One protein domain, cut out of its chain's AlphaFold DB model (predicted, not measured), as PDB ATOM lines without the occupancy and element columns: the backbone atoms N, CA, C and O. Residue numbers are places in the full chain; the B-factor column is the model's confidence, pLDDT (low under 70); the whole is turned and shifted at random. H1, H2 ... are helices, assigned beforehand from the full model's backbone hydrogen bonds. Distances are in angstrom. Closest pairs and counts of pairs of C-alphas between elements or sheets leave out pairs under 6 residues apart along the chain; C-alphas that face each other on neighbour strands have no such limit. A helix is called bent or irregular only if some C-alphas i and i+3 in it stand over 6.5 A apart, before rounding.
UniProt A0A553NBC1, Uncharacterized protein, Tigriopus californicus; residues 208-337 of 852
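This is residues 208 to 337 of the 852 residues of an uncharacterized protein of Tigriopus californicus (UniProt A0A553NBC1). A knot of six helices has H4 in its middle, with H1, H2, H3, H5 and H6 packed round it; H6 crosses H4 on a side away from H1 and H2. Beyond H6, the short helices H7 and H8 form an arm that touches no helix and adds to the longest axis, and residues 326 to 331 stick out. The printed part has 130 residues with eight named helices, H1 to H8 in order, and no named strand; its class is all helix. It is compact, with a radius of gyration of the C-alphas of 15.1 A, and spans 44 by 30 by 27 A.

H1, residues 208 to 227, and H2, residues 231 to 246, touch as a helical hairpin at a shallow tilt of 22 degrees; their closest C-alphas, of Phe 217 and Ile 241, are 6.1 A apart. H3, residues 251 to 265, touches residues 210 to 218 of H1, closest at the C-alphas of Met 214 and Ile 258, 6.7 A. H1, H2 and H3 are an up and down bundle, each helix running against the one before, though H2 and H3 only just touch, with 3 pairs of C-alphas within 8 A, and only at the corner. H4, residues 270 to 287, is the hub, touching five helices. It only just touches H3, with 3 pairs of C-alphas within 8 A, as a hairpin at a shallow tilt of 23 degrees. H5, residues 292 to 303, is about perpendicular to H3 at 81 degrees; their closest C-alphas, of Asp 252 and Asp 302, are 4.0 A apart. H6, residues 305 to 315, touches residues 274 to 281 of H4, about perpendicular at 78 degrees, with the C-alphas of His 277 and Leu 311 closest at 5.0 A. H7, residues 321 to 326, and H8, residues 329 to 336, are apart. Every O i to N i+4 pair is within hydrogen-bond range in H1, H4, H5, H6 and H8, against 10 of 12 in H2, 10 of 11 in H3 and 0 of 2 in H7, where 1 of 3 O i to N i+3 pairs is.

H1 begins at C-alpha 208 (-6.291, 21.434, 24.568) and is 27.5 A long; H4 is 25.8 A, H3 20.2 A and H2 19.8 A. H2 has a kink of 36 degrees near residue 238 and is irregular, with C-alphas 233 and 236 7.4 A apart; H7 is only just irregular, with C-alphas 323 and 326 6.9 A apart. H8 ends at C-alpha 336 (-12.437, 22.998, 56.649).

The two C-alphas farthest apart, of Ser 249 and Pro 328, are 44.9 A apart. The printed part has no cut, and its seven links are tight. The mean pLDDT of the printed part is 87.1; residues 318 to 325 are under 70.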
ATOM      1  N   ASP A 208      -7.053  20.662  23.568       77.38
ATOM      2  CA  ASP A 208      -6.291  21.434  24.568       77.38
ATOM      3  C   ASP A 208      -6.719  22.914  24.644       77.38
ATOM      4  O   ASP A 208      -6.586  23.556  25.687       77.38
ATOM      5  N   ALA A 209      -7.276  23.445  23.550       78.56
ATOM      6  CA  ALA A 209      -7.858  24.781  23.486       78.56
ATOM      7  C   ALA A 209      -9.044  24.968  24.454       78.56
ATOM      8  O   ALA A 209      -9.128  26.009  25.102       78.56
ATOM      9  N   ASP A 210      -9.906  23.960  24.615       81.94
ATOM     10  CA  ASP A 210     -11.072  24.028  25.505       81.94
ATOM     11  C   ASP A 210     -10.624  24.105  26.967       81.94
ATOM     12  O   ASP A 210     -11.122  24.924  27.739       81.94
ATOM     13  N   ILE A 211      -9.607  23.316  27.337       80.31
ATOM     14  CA  ILE A 211      -9.016  23.338  28.682       80.31
ATOM     15  C   ILE A 211      -8.408  24.709  28.975       80.31
ATOM     16  O   ILE A 211      -8.602  25.253  30.064       80.31
ATOM     17  N   LEU A 212      -7.703  25.293  28.004       83.81
ATOM     18  CA  LEU A 212      -7.120  26.621  28.160       83.81
ATOM     19  C   LEU A 212      -8.204  27.689  28.379       83.81
ATOM     20  O   LEU A 212      -8.045  28.548  29.243       83.81
ATOM     21  N   HIS A 213      -9.320  27.614  27.646       86.94
ATOM     22  CA  HIS A 213     -10.452  28.527  27.817       86.94
ATOM     23  C   HIS A 213     -11.179  28.334  29.152       86.94
ATOM     24  O   HIS A 213     -11.535  29.326  29.784       86.94
ATOM     25  N   MET A 214     -11.333  27.096  29.633       86.44
ATOM     26  CA  MET A 214     -11.866  26.824  30.974       86.44
ATOM     27  C   MET A 214     -10.969  27.416  32.070       86.44
ATOM     28  O   MET A 214     -11.463  28.056  32.996       86.44
ATOM     29  N   LEU A 215      -9.647  27.256  31.956       84.81
ATOM     30  CA  LEU A 215      -8.699  27.834  32.911       84.81
ATOM     31  C   LEU A 215      -8.709  29.368  32.867       84.81
ATOM     32  O   LEU A 215      -8.713  30.009  33.919       84.81
ATOM     33  N   GLU A 216      -8.767  29.960  31.670       88.62
ATOM     34  CA  GLU A 216      -8.907  31.410  31.491       88.62
ATOM     35  C   GLU A 216     -10.203  31.925  32.138       88.62
ATOM     36  O   GLU A 216     -10.194  32.942  32.838       88.62
ATOM     37  N   PHE A 217     -11.311  31.202  31.953       89.88
ATOM     38  CA  PHE A 217     -12.608  31.522  32.541       89.88
ATOM     39  C   PHE A 217     -12.561  31.515  34.067       89.88
ATOM     40  O   PHE A 217     -12.935  32.493  34.714       89.88
ATOM     41  N   ILE A 218     -12.037  30.435  34.643       86.31
ATOM     42  CA  ILE A 218     -11.940  30.244  36.089       86.31
ATOM     43  C   ILE A 218     -11.034  31.298  36.728       86.31
ATOM     44  O   ILE A 218     -11.377  31.848  37.775       86.31
ATOM     45  N   HIS A 219      -9.906  31.623  36.093       87.00
ATOM     46  CA  HIS A 219      -9.018  32.679  36.573       87.00
ATOM     47  C   HIS A 219      -9.710  34.051  36.545       87.00
ATOM     48  O   HIS A 219      -9.631  34.798  37.519       87.00
ATOM     49  N   THR A 220     -10.455  34.346  35.473       88.75
ATOM     50  CA  THR A 220     -11.218  35.596  35.336       88.75
ATOM     51  C   THR A 220     -12.350  35.688  36.369       88.75
ATOM     52  O   THR A 220     -12.576  36.752  36.938       88.75
ATOM     53  N   ILE A 221     -13.057  34.590  36.672       88.00
ATOM     54  CA  ILE A 221     -14.070  34.602  37.744       88.00
ATOM     55  C   ILE A 221     -13.435  34.734  39.114       88.00
ATOM     56  O   ILE A 221     -13.928  35.487  39.948       88.00
ATOM     57  N   ARG A 222     -12.316  34.061  39.357       87.12
ATOM     58  CA  ARG A 222     -11.610  34.213  40.623       87.12
ATOM     59  C   ARG A 222     -11.167  35.656  40.856       87.12
ATOM     60  O   ARG A 222     -11.317  36.134  41.977       87.12
ATOM     61  N   SER A 223     -10.659  36.348  39.834       86.88
ATOM     62  CA  SER A 223     -10.286  37.761  39.973       86.88
ATOM     63  C   SER A 223     -11.496  38.647  40.269       86.88
ATOM     64  O   SER A 223     -11.364  39.584  41.038       86.88
ATOM     65  N   HIS A 224     -12.685  38.315  39.763       87.06
ATOM     66  CA  HIS A 224     -13.915  39.013  40.144       87.06
ATOM     67  C   HIS A 224     -14.314  38.782  41.598       87.06
ATOM     68  O   HIS A 224     -14.504  39.726  42.353       87.06
ATOM     69  N   VAL A 225     -14.453  37.507  41.962       85.75
ATOM     70  CA  VAL A 225     -15.019  37.074  43.243       85.75
ATOM     71  C   VAL A 225     -14.089  37.442  44.403       85.75
ATOM     72  O   VAL A 225     -14.542  37.679  45.515       85.75
ATOM     73  N   ILE A 226     -12.774  37.505  44.155       86.81
ATOM     74  CA  ILE A 226     -11.772  37.834  45.180       86.81
ATOM     75  C   ILE A 226     -11.218  39.260  45.028       86.81
ATOM     76  O   ILE A 226     -10.844  39.871  46.023       86.81
ATOM     77  N   GLY A 227     -11.086  39.774  43.804       77.88
ATOM     78  CA  GLY A 227     -10.305  40.979  43.496       77.88
ATOM     79  C   GLY A 227     -11.072  42.299  43.516       77.88
ATOM     80  O   GLY A 227     -10.518  43.296  43.068       77.88
ATOM     81  N   ASP A 228     -12.312  42.324  44.015       77.88
ATOM     82  CA  ASP A 228     -13.197  43.503  44.061       77.88
ATOM     83  C   ASP A 228     -13.434  44.195  42.697       77.88
ATOM     84  O   ASP A 228     -13.997  45.294  42.640       77.88
ATOM     85  N   ASP A 229     -13.051  43.564  41.579       85.81
ATOM     86  CA  ASP A 229     -13.305  44.094  40.240       85.81
ATOM     87  C   ASP A 229     -14.826  44.186  40.034       85.81
ATOM     88  O   ASP A 229     -15.513  43.161  40.090       85.81
ATOM     89  N   PRO A 230     -15.403  45.373  39.777       87.50
ATOM     90  CA  PRO A 230     -16.843  45.491  39.606       87.50
ATOM     91  C   PRO A 230     -17.288  44.696  38.376       87.50
ATOM     92  O   PRO A 230     -16.679  44.790  37.310       87.50
ATOM     93  N   TRP A 231     -18.388  43.946  38.514       86.44
ATOM     94  CA  TRP A 231     -18.920  43.050  37.474       86.44
ATOM     95  C   TRP A 231     -18.990  43.713  36.090       86.44
ATOM     96  O   TRP A 231     -18.614  43.113  35.090       86.44
ATOM     97  N   GLU A 232     -19.403  44.980  36.041       90.50
ATOM     98  CA  GLU A 232     -19.548  45.773  34.813       90.50
ATOM     99  C   GLU A 232     -18.250  45.881  33.990       90.50
ATOM    100  O   GLU A 232     -18.309  45.986  32.767       90.50
ATOM    101  N   GLN A 233     -17.073  45.838  34.628       90.88
ATOM    102  CA  GLN A 233     -15.783  45.951  33.932       90.88
ATOM    103  C   GLN A 233     -15.352  44.649  33.256       90.88
ATOM    104  O   GLN A 233     -14.617  44.670  32.267       90.88
ATOM    105  N   ILE A 234     -15.803  43.513  33.779       90.75
ATOM    106  CA  ILE A 234     -15.351  42.184  33.362       90.75
ATOM    107  C   ILE A 234     -16.442  41.384  32.650       90.75
ATOM    108  O   ILE A 234     -16.122  40.391  32.002       90.75
ATOM    109  N   GLU A 235     -17.702  41.820  32.722       92.12
ATOM    110  CA  GLU A 235     -18.877  41.149  32.158       92.12
ATOM    111  C   GLU A 235     -18.706  40.819  30.674       92.12
ATOM    112  O   GLU A 235     -18.878  39.667  30.290       92.12
ATOM    113  N   ASP A 236     -18.297  41.781  29.840       93.12
ATOM    114  CA  ASP A 236     -18.100  41.553  28.397       93.12
ATOM    115  C   ASP A 236     -16.976  40.537  28.125       93.12
ATOM    116  O   ASP A 236     -17.088  39.681  27.244       93.12
ATOM    117  N   ARG A 237     -15.898  40.582  28.920       93.19
ATOM    118  CA  ARG A 237     -14.794  39.621  28.808       93.19
ATOM    119  C   ARG A 237     -15.237  38.224  29.239       93.19
ATOM    120  O   ARG A 237     -14.971  37.262  28.518       93.19
ATOM    121  N   MET A 238     -15.914  38.111  30.381       92.25
ATOM    122  CA  MET A 238     -16.451  36.852  30.890       92.25
ATOM    123  C   MET A 238     -17.461  36.255  29.931       92.25
ATOM    124  O   MET A 238     -17.345  35.079  29.621       92.25
ATOM    125  N   LEU A 239     -18.389  37.055  29.408       94.69
ATOM    126  CA  LEU A 239     -19.394  36.605  28.455       94.69
ATOM    127  C   LEU A 239     -18.742  36.064  27.181       94.69
ATOM    128  O   LEU A 239     -19.110  34.988  26.730       94.69
ATOM    129  N   LYS A 240     -17.716  36.737  26.643       94.88
ATOM    130  CA  LYS A 240     -16.968  36.250  25.470       94.88
ATOM    131  C   LYS A 240     -16.196  34.959  25.731       94.88
ATOM    132  O   LYS A 240     -16.061  34.138  24.829       94.88
ATOM    133  N   ILE A 241     -15.615  34.785  26.920       92.06
ATOM    134  CA  ILE A 241     -14.938  33.529  27.277       92.06
ATOM    135  C   ILE A 241     -15.983  32.429  27.478       92.06
ATOM    136  O   ILE A 241     -15.865  31.370  26.877       92.06
ATOM    137  N   PHE A 242     -17.022  32.708  28.260       93.56
ATOM    138  CA  PHE A 242     -18.095  31.778  28.585       93.56
ATOM    139  C   PHE A 242     -18.817  31.289  27.334       93.56
ATOM    140  O   PHE A 242     -18.929  30.090  27.145       93.56
ATOM    141  N   GLN A 243     -19.195  32.194  26.430       94.88
ATOM    142  CA  GLN A 243     -19.835  31.852  25.161       94.88
ATOM    143  C   GLN A 243     -18.951  30.947  24.295       94.88
ATOM    144  O   GLN A 243     -19.448  29.990  23.717       94.88
ATOM    145  N   ARG A 244     -17.628  31.173  24.260       93.25
ATOM    146  CA  ARG A 244     -16.703  30.275  23.543       93.25
ATOM    147  C   ARG A 244     -16.686  28.862  24.119       93.25
ATOM    148  O   ARG A 244     -16.522  27.927  23.348       93.25
ATOM    149  N   VAL A 245     -16.810  28.719  25.441       89.88
ATOM    150  CA  VAL A 245     -16.872  27.404  26.100       89.88
ATOM    151  C   VAL A 245     -18.270  26.783  25.960       89.88
ATOM    152  O   VAL A 245     -18.370  25.574  25.797       89.88
ATOM    153  N   HIS A 246     -19.328  27.598  25.976       93.12
ATOM    154  CA  HIS A 246     -20.731  27.183  25.821       93.12
ATOM    155  C   HIS A 246     -21.038  26.671  24.411       93.12
ATOM    156  O   HIS A 246     -21.707  25.659  24.248       93.12
ATOM    157  N   ASP A 247     -20.455  27.297  23.386       92.25
ATOM    158  CA  ASP A 247     -20.641  26.902  21.987       92.25
ATOM    159  C   ASP A 247     -19.884  25.603  21.609       92.25
ATOM    160  O   ASP A 247     -19.978  25.145  20.462       92.25
ATOM    161  N   THR A 248     -19.111  24.988  22.520       89.69
ATOM    162  CA  THR A 248     -18.423  23.720  22.222       89.69
ATOM    163  C   THR A 248     -19.392  22.541  22.273       89.69
ATOM    164  O   THR A 248     -20.290  22.460  23.106       89.69
ATOM    165  N   SER A 249     -19.167  21.529  21.428       86.25
ATOM    166  CA  SER A 249     -19.950  20.280  21.466       86.25
ATOM    167  C   SER A 249     -19.743  19.453  22.746       86.25
ATOM    168  O   SER A 249     -20.334  18.389  22.887       86.25
ATOM    169  N   THR A 250     -18.842  19.901  23.620       85.56
ATOM    170  CA  THR A 250     -18.434  19.295  24.894       85.56
ATOM    171  C   THR A 250     -18.880  20.139  26.092       85.56
ATOM    172  O   THR A 250     -18.391  19.933  27.205       85.56
ATOM    173  N   TRP A 251     -19.773  21.114  25.879       89.31
ATOM    174  CA  TRP A 251     -20.227  22.037  26.917       89.31
ATOM    175  C   TRP A 251     -20.777  21.325  28.155       89.31
ATOM    176  O   TRP A 251     -20.392  21.671  29.263       89.31
ATOM    177  N   ASP A 252     -21.589  20.280  27.994       85.38
ATOM    178  CA  ASP A 252     -22.147  19.485  29.099       85.38
ATOM    179  C   ASP A 252     -21.077  18.963  30.077       85.38
ATOM    180  O   ASP A 252     -21.274  18.906  31.294       85.38
ATOM    181  N   GLN A 253     -19.910  18.596  29.553       82.25
ATOM    182  CA  GLN A 253     -18.768  18.152  30.342       82.25
ATOM    183  C   GLN A 253     -18.000  19.343  30.888       82.25
ATOM    184  O   GLN A 253     -17.794  19.428  32.098       82.25
ATOM    185  N   ASN A 254     -17.625  20.285  30.021       84.06
ATOM    186  CA  ASN A 254     -16.864  21.475  30.397       84.06
ATOM    187  C   ASN A 254     -17.565  22.271  31.505       84.06
ATOM    188  O   ASN A 254     -16.918  22.750  32.434       84.06
ATOM    189  N   ALA A 255     -18.891  22.355  31.468       88.38
ATOM    190  CA  ALA A 255     -19.694  23.040  32.462       88.38
ATOM    191  C   ALA A 255     -19.590  22.356  33.833       88.38
ATOM    192  O   ALA A 255     -19.275  23.017  34.821       88.38
ATOM    193  N   LYS A 256     -19.746  21.027  33.914       88.00
ATOM    194  CA  LYS A 256     -19.564  20.273  35.174       88.00
ATOM    195  C   LYS A 256     -18.155  20.450  35.740       88.00
ATOM    196  O   LYS A 256     -18.001  20.693  36.933       88.00
ATOM    197  N   ILE A 257     -17.143  20.415  34.868       84.25
ATOM    198  CA  ILE A 257     -15.738  20.659  35.221       84.25
ATOM    199  C   ILE A 257     -15.565  22.053  35.825       84.25
ATOM    200  O   ILE A 257     -14.989  22.193  36.904       84.25
ATOM    201  N   ILE A 258     -16.085  23.081  35.154       88.69
ATOM    202  CA  ILE A 258     -16.042  24.468  35.621       88.69
ATOM    203  C   ILE A 258     -16.705  24.600  36.994       88.69
ATOM    204  O   ILE A 258     -16.148  25.256  37.874       88.69
ATOM    205  N   PHE A 259     -17.866  23.973  37.201       90.94
ATOM    206  CA  PHE A 259     -18.569  24.014  38.481       90.94
ATOM    207  C   PHE A 259     -17.800  23.302  39.596       90.94
ATOM    208  O   PHE A 259     -17.657  23.866  40.680       90.94
ATOM    209  N   ASP A 260     -17.257  22.114  39.333       86.88
ATOM    210  CA  ASP A 260     -16.426  21.392  40.298       86.88
ATOM    211  C   ASP A 260     -15.170  22.184  40.661       86.88
ATOM    212  O   ASP A 260     -14.826  22.307  41.837       86.88
ATOM    213  N   MET A 261     -14.495  22.767  39.669       85.38
ATOM    214  CA  MET A 261     -13.324  23.608  39.908       85.38
ATOM    215  C   MET A 261     -13.690  24.879  40.674       85.38
ATOM    216  O   MET A 261     -12.972  25.246  41.601       85.38
ATOM    217  N   GLY A 262     -14.812  25.521  40.345       89.12
ATOM    218  CA  GLY A 262     -15.338  26.666  41.086       89.12
ATOM    219  C   GLY A 262     -15.613  26.313  42.548       89.12
ATOM    220  O   GLY A 262     -15.126  26.994  43.447       89.12
ATOM    221  N   HIS A 263     -16.302  25.200  42.811       88.31
ATOM    222  CA  HIS A 263     -16.550  24.710  44.175       88.31
ATOM    223  C   HIS A 263     -15.256  24.432  44.933       88.31
ATOM    224  O   HIS A 263     -15.161  24.780  46.107       88.31
ATOM    225  N   LEU A 264     -14.260  23.831  44.277       85.31
ATOM    226  CA  LEU A 264     -12.960  23.545  44.887       85.31
ATOM    227  C   LEU A 264     -12.161  24.818  45.185       85.31
ATOM    228  O   LEU A 264     -11.534  24.908  46.238       85.31
ATOM    229  N   LEU A 265     -12.189  25.806  44.289       84.75
ATOM    230  CA  LEU A 265     -11.469  27.072  44.451       84.75
ATOM    231  C   LEU A 265     -12.082  27.965  45.527       84.75
ATOM    232  O   LEU A 265     -11.356  28.584  46.305       84.75
ATOM    233  N   PHE A 266     -13.410  28.016  45.581       86.81
ATOM    234  CA  PHE A 266     -14.149  28.861  46.511       86.81
ATOM    235  C   PHE A 266     -14.589  28.108  47.775       86.81
ATOM    236  O   PHE A 266     -15.291  28.672  48.605       86.81
ATOM    237  N   GLU A 267     -14.130  26.869  48.009       82.81
ATOM    238  CA  GLU A 267     -14.478  26.084  49.214       82.81
ATOM    239  C   GLU A 267     -14.107  26.806  50.531       82.81
ATOM    240  O   GLU A 267     -14.635  26.529  51.617       82.81
ATOM    241  N   SER A 268     -13.190  27.768  50.433       78.44
ATOM    242  CA  SER A 268     -12.739  28.638  51.512       78.44
ATOM    243  C   SER A 268     -13.672  29.818  51.826       78.44
ATOM    244  O   SER A 268     -13.412  30.512  52.805       78.44
ATOM    245  N   ASP A 269     -14.779  30.032  51.114       83.56
ATOM    246  CA  ASP A 269     -15.842  30.953  51.538       83.56
ATOM    247  C   ASP A 269     -17.181  30.611  50.861       83.56
ATOM    248  O   ASP A 269     -17.297  30.552  49.641       83.56
ATOM    249  N   MET A 270     -18.230  30.420  51.666       83.06
ATOM    250  CA  MET A 270     -19.578  30.185  51.138       83.06
ATOM    251  C   MET A 270     -20.117  31.399  50.372       83.06
ATOM    252  O   MET A 270     -20.891  31.208  49.438       83.06
ATOM    253  N   ASN A 271     -19.708  32.618  50.739       87.69
ATOM    254  CA  ASN A 271     -20.094  33.831  50.022       87.69
ATOM    255  C   ASN A 271     -19.507  33.831  48.607       87.69
ATOM    256  O   ASN A 271     -20.225  34.116  47.657       87.69
ATOM    257  N   TRP A 272     -18.249  33.407  48.451       90.38
ATOM    258  CA  TRP A 272     -17.605  33.285  47.143       90.38
ATOM    259  C   TRP A 272     -18.246  32.210  46.266       90.38
ATOM    260  O   TRP A 272     -18.390  32.410  45.065       90.38
ATOM    261  N   ILE A 273     -18.686  31.086  46.848       89.31
ATOM    262  CA  ILE A 273     -19.465  30.075  46.112       89.31
ATOM    263  C   ILE A 273     -20.800  30.664  45.640       89.31
ATOM    264  O   ILE A 273     -21.196  30.447  44.496       89.31
ATOM    265  N   ASP A 274     -21.492  31.409  46.503       90.00
ATOM    266  CA  ASP A 274     -22.763  32.045  46.151       90.00
ATOM    267  C   ASP A 274     -22.574  33.107  45.055       90.00
ATOM    268  O   ASP A 274     -23.348  33.131  44.100       90.00
ATOM    269  N   GLU A 275     -21.531  33.935  45.133       91.44
ATOM    270  CA  GLU A 275     -21.180  34.915  44.097       91.44
ATOM    271  C   GLU A 275     -20.796  34.242  42.777       91.44
ATOM    272  O   GLU A 275     -21.290  34.645  41.723       91.44
ATOM    273  N   PHE A 276     -20.002  33.169  42.828       92.94
ATOM    274  CA  PHE A 276     -19.694  32.330  41.671       92.94
ATOM    275  C   PHE A 276     -20.978  31.805  41.014       92.94
ATOM    276  O   PHE A 276     -21.172  31.967  39.812       92.94
ATOM    277  N   HIS A 277     -21.901  31.238  41.790       93.81
ATOM    278  CA  HIS A 277     -23.189  30.772  41.277       93.81
ATOM    279  C   HIS A 277     -24.037  31.904  40.686       93.81
ATOM    280  O   HIS A 277     -24.624  31.752  39.615       93.81
ATOM    281  N   VAL A 278     -24.101  33.062  41.343       92.88
ATOM    282  CA  VAL A 278     -24.841  34.217  40.820       92.88
ATOM    283  C   VAL A 278     -24.250  34.687  39.489       92.88
ATOM    284  O   VAL A 278     -25.011  34.943  38.553       92.88
ATOM    285  N   ALA A 279     -22.921  34.733  39.378       93.38
ATOM    286  CA  ALA A 279     -22.213  35.070  38.150       93.38
ATOM    287  C   ALA A 279     -22.519  34.070  37.028       93.38
ATOM    288  O   ALA A 279     -22.934  34.475  35.942       93.38
ATOM    289  N   MET A 280     -22.400  32.767  37.304       94.94
ATOM    290  CA  MET A 280     -22.690  31.697  36.344       94.94
ATOM    291  C   MET A 280     -24.132  31.764  35.838       94.94
ATOM    292  O   MET A 280     -24.375  31.745  34.635       94.94
ATOM    293  N   HIS A 281     -25.100  31.929  36.740       95.38
ATOM    294  CA  HIS A 281     -26.505  32.049  36.358       95.38
ATOM    295  C   HIS A 281     -26.778  33.327  35.551       95.38
ATOM    296  O   HIS A 281     -27.601  33.322  34.636       95.38
ATOM    297  N   LYS A 282     -26.095  34.437  35.863       95.50
ATOM    298  CA  LYS A 282     -26.208  35.679  35.089       95.50
ATOM    299  C   LYS A 282     -25.642  35.511  33.677       95.50
ATOM    300  O   LYS A 282     -26.288  35.953  32.732       95.50
ATOM    301  N   LEU A 283     -24.494  34.855  33.527       95.44
ATOM    302  CA  LEU A 283     -23.913  34.548  32.217       95.44
ATOM    303  C   LEU A 283     -24.834  33.645  31.391       95.44
ATOM    304  O   LEU A 283     -25.098  33.955  30.232       95.44
ATOM    305  N   GLU A 284     -25.412  32.615  32.011       96.12
ATOM    306  CA  GLU A 284     -26.378  31.727  31.358       96.12
ATOM    307  C   GLU A 284     -27.606  32.500  30.856       96.12
ATOM    308  O   GLU A 284     -28.051  32.350  29.717       96.12
ATOM    309  N   ARG A 285     -28.121  33.422  31.680       96.62
ATOM    310  CA  ARG A 285     -29.195  34.333  31.267       96.62
ATOM    311  C   ARG A 285     -28.789  35.208  30.091       96.62
ATOM    312  O   ARG A 285     -29.612  35.413  29.207       96.62
ATOM    313  N   LEU A 286     -27.567  35.735  30.063       96.25
ATOM    314  CA  LEU A 286     -27.102  36.581  28.962       96.25
ATOM    315  C   LEU A 286     -26.981  35.794  27.652       96.25
ATOM    316  O   LEU A 286     -27.478  36.274  26.632       96.25
ATOM    317  N   ILE A 287     -26.416  34.581  27.687       96.19
ATOM    318  CA  ILE A 287     -26.334  33.686  26.518       96.19
ATOM    319  C   ILE A 287     -27.729  33.405  25.954       96.19
ATOM    320  O   ILE A 287     -27.964  33.532  24.750       96.19
ATOM    321  N   HIS A 288     -28.694  33.115  26.825       96.31
ATOM    322  CA  HIS A 288     -30.067  32.824  26.421       96.31
ATOM    323  C   HIS A 288     -30.970  34.059  26.313       96.31
ATOM    324  O   HIS A 288     -32.193  33.927  26.338       96.31
ATOM    325  N   GLN A 289     -30.407  35.264  26.158       96.69
ATOM    326  CA  GLN A 289     -31.164  36.507  25.930       96.69
ATOM    327  C   GLN A 289     -32.232  36.792  27.007       96.69
ATOM    328  O   GLN A 289     -33.287  37.357  26.729       96.69
ATOM    329  N   ASN A 290     -31.954  36.408  28.251       96.12
ATOM    330  CA  ASN A 290     -32.841  36.461  29.414       96.12
ATOM    331  C   ASN A 290     -34.117  35.605  29.307       96.12
ATOM    332  O   ASN A 290     -35.033  35.788  30.113       96.12
ATOM    333  N   ASP A 291     -34.179  34.654  28.374       95.50
ATOM    334  CA  ASP A 291     -35.242  33.653  28.313       95.50
ATOM    335  C   ASP A 291     -35.030  32.604  29.412       95.50
ATOM    336  O   ASP A 291     -34.251  31.659  29.273       95.50
ATOM    337  N   GLU A 292     -35.724  32.776  30.535       94.00
ATOM    338  CA  GLU A 292     -35.554  31.894  31.685       94.00
ATOM    339  C   GLU A 292     -35.932  30.432  31.403       94.00
ATOM    340  O   GLU A 292     -35.458  29.551  32.111       94.00
ATOM    341  N   LEU A 293     -36.807  30.154  30.426       93.88
ATOM    342  CA  LEU A 293     -37.155  28.773  30.081       93.88
ATOM    343  C   LEU A 293     -35.968  28.089  29.403       93.88
ATOM    344  O   LEU A 293     -35.648  26.953  29.742       93.88
ATOM    345  N   LYS A 294     -35.295  28.788  28.483       95.19
ATOM    346  CA  LYS A 294     -34.073  28.279  27.846       95.19
ATOM    347  C   LYS A 294     -32.956  28.082  28.857       95.19
ATOM    348  O   LYS A 294     -32.307  27.049  28.806       95.19
ATOM    349  N   VAL A 295     -32.802  29.005  29.808       95.44
ATOM    350  CA  VAL A 295     -31.853  28.853  30.923       95.44
ATOM    351  C   VAL A 295     -32.173  27.597  31.733       95.44
ATOM    352  O   VAL A 295     -31.315  26.738  31.877       95.44
ATOM    353  N   ASP A 296     -33.412  27.433  32.209       94.19
ATOM    354  CA  ASP A 296     -33.803  26.259  33.006       94.19
ATOM    355  C   ASP A 296     -33.569  24.938  32.233       94.19
ATOM    356  O   ASP A 296     -33.150  23.940  32.824       94.19
ATOM    357  N   LEU A 297     -33.811  24.923  30.915       94.31
ATOM    358  CA  LEU A 297     -33.557  23.767  30.047       94.31
ATOM    359  C   LEU A 297     -32.061  23.497  29.845       94.31
ATOM    360  O   LEU A 297     -31.659  22.340  29.944       94.31
ATOM    361  N   CYS A 298     -31.254  24.535  29.609       94.75
ATOM    362  CA  CYS A 298     -29.804  24.425  29.437       94.75
ATOM    363  C   CYS A 298     -29.151  23.904  30.721       94.75
ATOM    364  O   CYS A 298     -28.457  22.893  30.707       94.75
ATOM    365  N   LEU A 299     -29.495  24.494  31.872       94.38
ATOM    366  CA  LEU A 299     -29.018  24.041  33.181       94.38
ATOM    367  C   LEU A 299     -29.391  22.572  33.434       94.38
ATOM    368  O   LEU A 299     -28.552  21.764  33.834       94.38
ATOM    369  N   LYS A 300     -30.637  22.181  33.145       93.12
ATOM    370  CA  LYS A 300     -31.070  20.786  33.289       93.12
ATOM    371  C   LYS A 300     -30.287  19.832  32.393       93.12
ATOM    372  O   LYS A 300     -29.926  18.746  32.848       93.12
ATOM    373  N   HIS A 301     -30.108  20.206  31.130       92.31
ATOM    374  CA  HIS A 301     -29.500  19.364  30.111       92.31
ATOM    375  C   HIS A 301     -27.993  19.211  30.342       92.31
ATOM    376  O   HIS A 301     -27.502  18.085  30.419       92.31
ATOM    377  N   ASP A 302     -27.295  20.330  30.528       92.00
ATOM    378  CA  ASP A 302     -25.834  20.385  30.495       92.00
ATOM    379  C   ASP A 302     -25.218  20.206  31.879       92.00
ATOM    380  O   ASP A 302     -24.288  19.422  32.054       92.00
ATOM    381  N   LEU A 303     -25.772  20.866  32.901       90.69
ATOM    382  CA  LEU A 303     -25.266  20.748  34.267       90.69
ATOM    383  C   LEU A 303     -25.865  19.547  35.002       90.69
ATOM    384  O   LEU A 303     -25.191  18.900  35.798       90.69
ATOM    385  N   GLY A 304     -27.129  19.219  34.744       90.94
ATOM    386  CA  GLY A 304     -27.857  18.199  35.492       90.94
ATOM    387  C   GLY A 304     -28.428  18.719  36.815       90.94
ATOM    388  O   GLY A 304     -28.247  19.875  37.213       90.94
ATOM    389  N   ASN A 305     -29.165  17.855  37.516       91.44
ATOM    390  CA  ASN A 305     -30.002  18.255  38.649       91.44
ATOM    391  C   ASN A 305     -29.193  18.853  39.807       91.44
ATOM    392  O   ASN A 305     -29.602  19.858  40.384       91.44
ATOM    393  N   ARG A 306     -28.045  18.260  40.149       86.50
ATOM    394  CA  ARG A 306     -27.254  18.685  41.308       86.50
ATOM    395  C   ARG A 306     -26.708  20.105  41.167       86.50
ATOM    396  O   ARG A 306     -26.983  20.947  42.013       86.50
ATOM    397  N   TYR A 307     -25.922  20.360  40.126       90.69
ATOM    398  CA  TYR A 307     -25.302  21.670  39.935       90.69
ATOM    399  C   TYR A 307     -26.367  22.736  39.681       90.69
ATOM    400  O   TYR A 307     -26.250  23.843  40.195       90.69
ATOM    401  N   THR A 308     -27.463  22.377  39.000       93.19
ATOM    402  CA  THR A 308     -28.616  23.273  38.878       93.19
ATOM    403  C   THR A 308     -29.231  23.589  40.238       93.19
ATOM    404  O   THR A 308     -29.558  24.741  40.499       93.19
ATOM    405  N   TYR A 309     -29.366  22.605  41.133       91.06
ATOM    406  CA  TYR A 309     -29.831  22.864  42.491       91.06
ATOM    407  C   TYR A 309     -28.912  23.828  43.222       91.06
ATOM    408  O   TYR A 309     -29.419  24.795  43.766       91.06
ATOM    409  N   ASP A 310     -27.600  23.590  43.237       89.94
ATOM    410  CA  ASP A 310     -26.655  24.455  43.947       89.94
ATOM    411  C   ASP A 310     -26.665  25.883  43.364       89.94
ATOM    412  O   ASP A 310     -26.733  26.861  44.111       89.94
ATOM    413  N   LEU A 311     -26.724  26.006  42.034       92.69
ATOM    414  CA  LEU A 311     -26.818  27.275  41.312       92.69
ATOM    415  C   LEU A 311     -28.116  28.040  41.622       92.69
ATOM    416  O   LEU A 311     -28.097  29.219  41.987       92.69
ATOM    417  N   LEU A 312     -29.267  27.376  41.488       91.12
ATOM    418  CA  LEU A 312     -30.579  27.965  41.774       91.12
ATOM    419  C   LEU A 312     -30.734  28.260  43.263       91.12
ATOM    420  O   LEU A 312     -31.278  29.295  43.651       91.12
ATOM    421  N   TRP A 313     -30.212  27.368  44.103       87.25
ATOM    422  CA  TRP A 313     -30.221  27.535  45.541       87.25
ATOM    423  C   TRP A 313     -29.478  28.786  45.944       87.25
ATOM    424  O   TRP A 313     -29.985  29.411  46.862       87.25
ATOM    425  N   SER A 314     -28.368  29.152  45.282       89.12
ATOM    426  CA  SER A 314     -27.569  30.364  45.536       89.12
ATOM    427  C   SER A 314     -28.149  31.652  44.927       89.12
ATOM    428  O   SER A 314     -27.893  32.743  45.439       89.12
ATOM    429  N   THR A 315     -29.001  31.554  43.907       87.38
ATOM    430  CA  THR A 315     -29.606  32.722  43.228       87.38
ATOM    431  C   THR A 315     -30.968  33.138  43.785       87.38
ATOM    432  O   THR A 315     -31.372  34.291  43.629       87.38
ATOM    433  N   GLU A 316     -31.686  32.240  44.464       82.88
ATOM    434  CA  GLU A 316     -32.945  32.571  45.147       82.88
ATOM    435  C   GLU A 316     -32.738  33.587  46.303       82.88
ATOM    436  O   GLU A 316     -31.644  33.703  46.853       82.88
ATOM    437  N   PRO A 317     -33.755  34.369  46.714       72.62
ATOM    438  CA  PRO A 317     -33.599  35.310  47.821       72.62
ATOM    439  C   PRO A 317     -33.213  34.587  49.131       72.62
ATOM    440  O   PRO A 317     -33.734  33.508  49.423       72.62
ATOM    441  N   PRO A 318     -32.354  35.188  49.977       58.44
ATOM    442  CA  PRO A 318     -31.633  34.509  51.065       58.44
ATOM    443  C   PRO A 318     -32.488  34.146  52.298       58.44
ATOM    444  O   PRO A 318     -31.949  34.003  53.395       58.44
ATOM    445  N   GLY A 319     -33.812  34.002  52.157       60.81
ATOM    446  CA  GLY A 319     -34.776  33.929  53.262       60.81
ATOM    447  C   GLY A 319     -34.411  32.922  54.359       60.81
ATOM    448  O   GLY A 319     -34.463  33.265  55.535       60.81
ATOM    449  N   ILE A 320     -33.973  31.713  53.988       58.59
ATOM    450  CA  ILE A 320     -33.517  30.685  54.947       58.59
ATOM    451  C   ILE A 320     -31.986  30.695  55.115       58.59
ATOM    452  O   ILE A 320     -31.480  30.292  56.160       58.59
ATOM    453  N   ARG A 321     -31.227  31.207  54.135       60.88
ATOM    454  CA  ARG A 321     -29.751  31.185  54.160       60.88
ATOM    455  C   ARG A 321     -29.145  32.048  55.266       60.88
ATOM    456  O   ARG A 321     -28.132  31.664  55.841       60.88
ATOM    457  N   LYS A 322     -29.781  33.169  55.631       59.06
ATOM    458  CA  LYS A 322     -29.240  34.094  56.652       59.06
ATOM    459  C   LYS A 322     -29.108  33.493  58.057       59.06
ATOM    460  O   LYS A 322     -28.368  34.035  58.869       59.06
ATOM    461  N   LEU A 323     -29.772  32.372  58.348       59.84
ATOM    462  CA  LEU A 323     -29.635  31.682  59.637       59.84
ATOM    463  C   LEU A 323     -28.273  30.986  59.811       59.84
ATOM    464  O   LEU A 323     -27.916  30.633  60.931       59.84
ATOM    465  N   GLN A 324     -27.497  30.808  58.735       58.44
ATOM    466  CA  GLN A 324     -26.255  30.029  58.754       58.44
ATOM    467  C   GLN A 324     -25.004  30.836  59.171       58.44
ATOM    468  O   GLN A 324     -23.958  30.241  59.414       58.44
ATOM    469  N   CYS A 325     -25.105  32.161  59.336       57.28
ATOM    470  CA  CYS A 325     -23.965  33.055  59.620       57.28
ATOM    471  C   CYS A 325     -23.668  33.313  61.112       57.28
ATOM    472  O   CYS A 325     -22.902  34.218  61.423       57.28
ATOM    473  N   LEU A 326     -24.246  32.558  62.053       74.25
ATOM    474  CA  LEU A 326     -23.948  32.735  63.488       74.25
ATOM    475  C   LEU A 326     -22.797  31.848  63.999       74.25
ATOM    476  O   LEU A 326     -22.496  31.860  65.192       74.25
ATOM    477  N   CYS A 327     -22.147  31.068  63.130       79.56
ATOM    478  CA  CYS A 327     -21.001  30.251  63.519       79.56
ATOM    479  C   CYS A 327     -19.723  31.107  63.610       79.56
ATOM    480  O   CYS A 327     -19.385  31.788  62.648       79.56
ATOM    481  N   PRO A 328     -18.972  31.056  64.726       88.00
ATOM    482  CA  PRO A 328     -17.684  31.738  64.835       88.00
ATOM    483  C   PRO A 328     -16.657  31.254  63.792       88.00
ATOM    484  O   PRO A 328     -16.621  30.067  63.468       88.00
ATOM    485  N   ASP A 329     -15.732  32.118  63.362       83.88
ATOM    486  CA  ASP A 329     -14.686  31.793  62.367       83.88
ATOM    487  C   ASP A 329     -13.841  30.562  62.721       83.88
ATOM    488  O   ASP A 329     -13.418  29.798  61.848       83.88
ATOM    489  N   TRP A 330     -13.587  30.331  64.015       89.94
ATOM    490  CA  TRP A 330     -12.849  29.148  64.459       89.94
ATOM    491  C   TRP A 330     -13.577  27.848  64.089       89.94
ATOM    492  O   TRP A 330     -12.919  26.867  63.743       89.94
ATOM    493  N   PHE A 331     -14.914  27.848  64.093       85.69
ATOM    494  CA  PHE A 331     -15.727  26.704  63.690       85.69
ATOM    495  C   PHE A 331     -15.616  26.467  62.182       85.69
ATOM    496  O   PHE A 331     -15.451  25.327  61.758       85.69
ATOM    497  N   HIS A 332     -15.602  27.534  61.375       81.81
ATOM    498  CA  HIS A 332     -15.344  27.435  59.936       81.81
ATOM    499  C   HIS A 332     -13.943  26.880  59.637       81.81
ATOM    500  O   HIS A 332     -13.807  25.991  58.795       81.81
ATOM    501  N   ARG A 333     -12.905  27.324  60.366       86.75
ATOM    502  CA  ARG A 333     -11.544  26.764  60.250       86.75
ATOM    503  C   ARG A 333     -11.498  25.281  60.615       86.75
ATOM    504  O   ARG A 333     -10.916  24.489  59.876       86.75
ATOM    505  N   MET A 334     -12.146  24.895  61.716       87.38
ATOM    506  CA  MET A 334     -12.254  23.496  62.131       87.38
ATOM    507  C   MET A 334     -12.959  22.661  61.056       87.38
ATOM    508  O   MET A 334     -12.415  21.640  60.639       87.38
ATOM    509  N   TRP A 335     -14.110  23.127  60.559       85.19
ATOM    510  CA  TRP A 335     -14.925  22.450  59.546       85.19
ATOM    511  C   TRP A 335     -14.170  22.201  58.232       85.19
ATOM    512  O   TRP A 335     -14.371  21.180  57.576       85.19
ATOM    513  N   ARG A 336     -13.266  23.114  57.859       82.75
ATOM    514  CA  ARG A 336     -12.437  22.998  56.649       82.75
ATOM    515  C   ARG A 336     -11.232  22.080  56.800       82.75
ATOM    516  O   ARG A 336     -10.690  21.642  55.787       82.75
ATOM    517  N   SER A 337     -10.795  21.785  58.023       89.12
ATOM    518  CA  SER A 337      -9.598  20.968  58.224       89.12
ATOM    519  C   SER A 337      -9.762  19.570  57.604       89.12
ATOM    520  O   SER A 337     -10.799  18.916  57.754       89.12
TER     521      SER A 337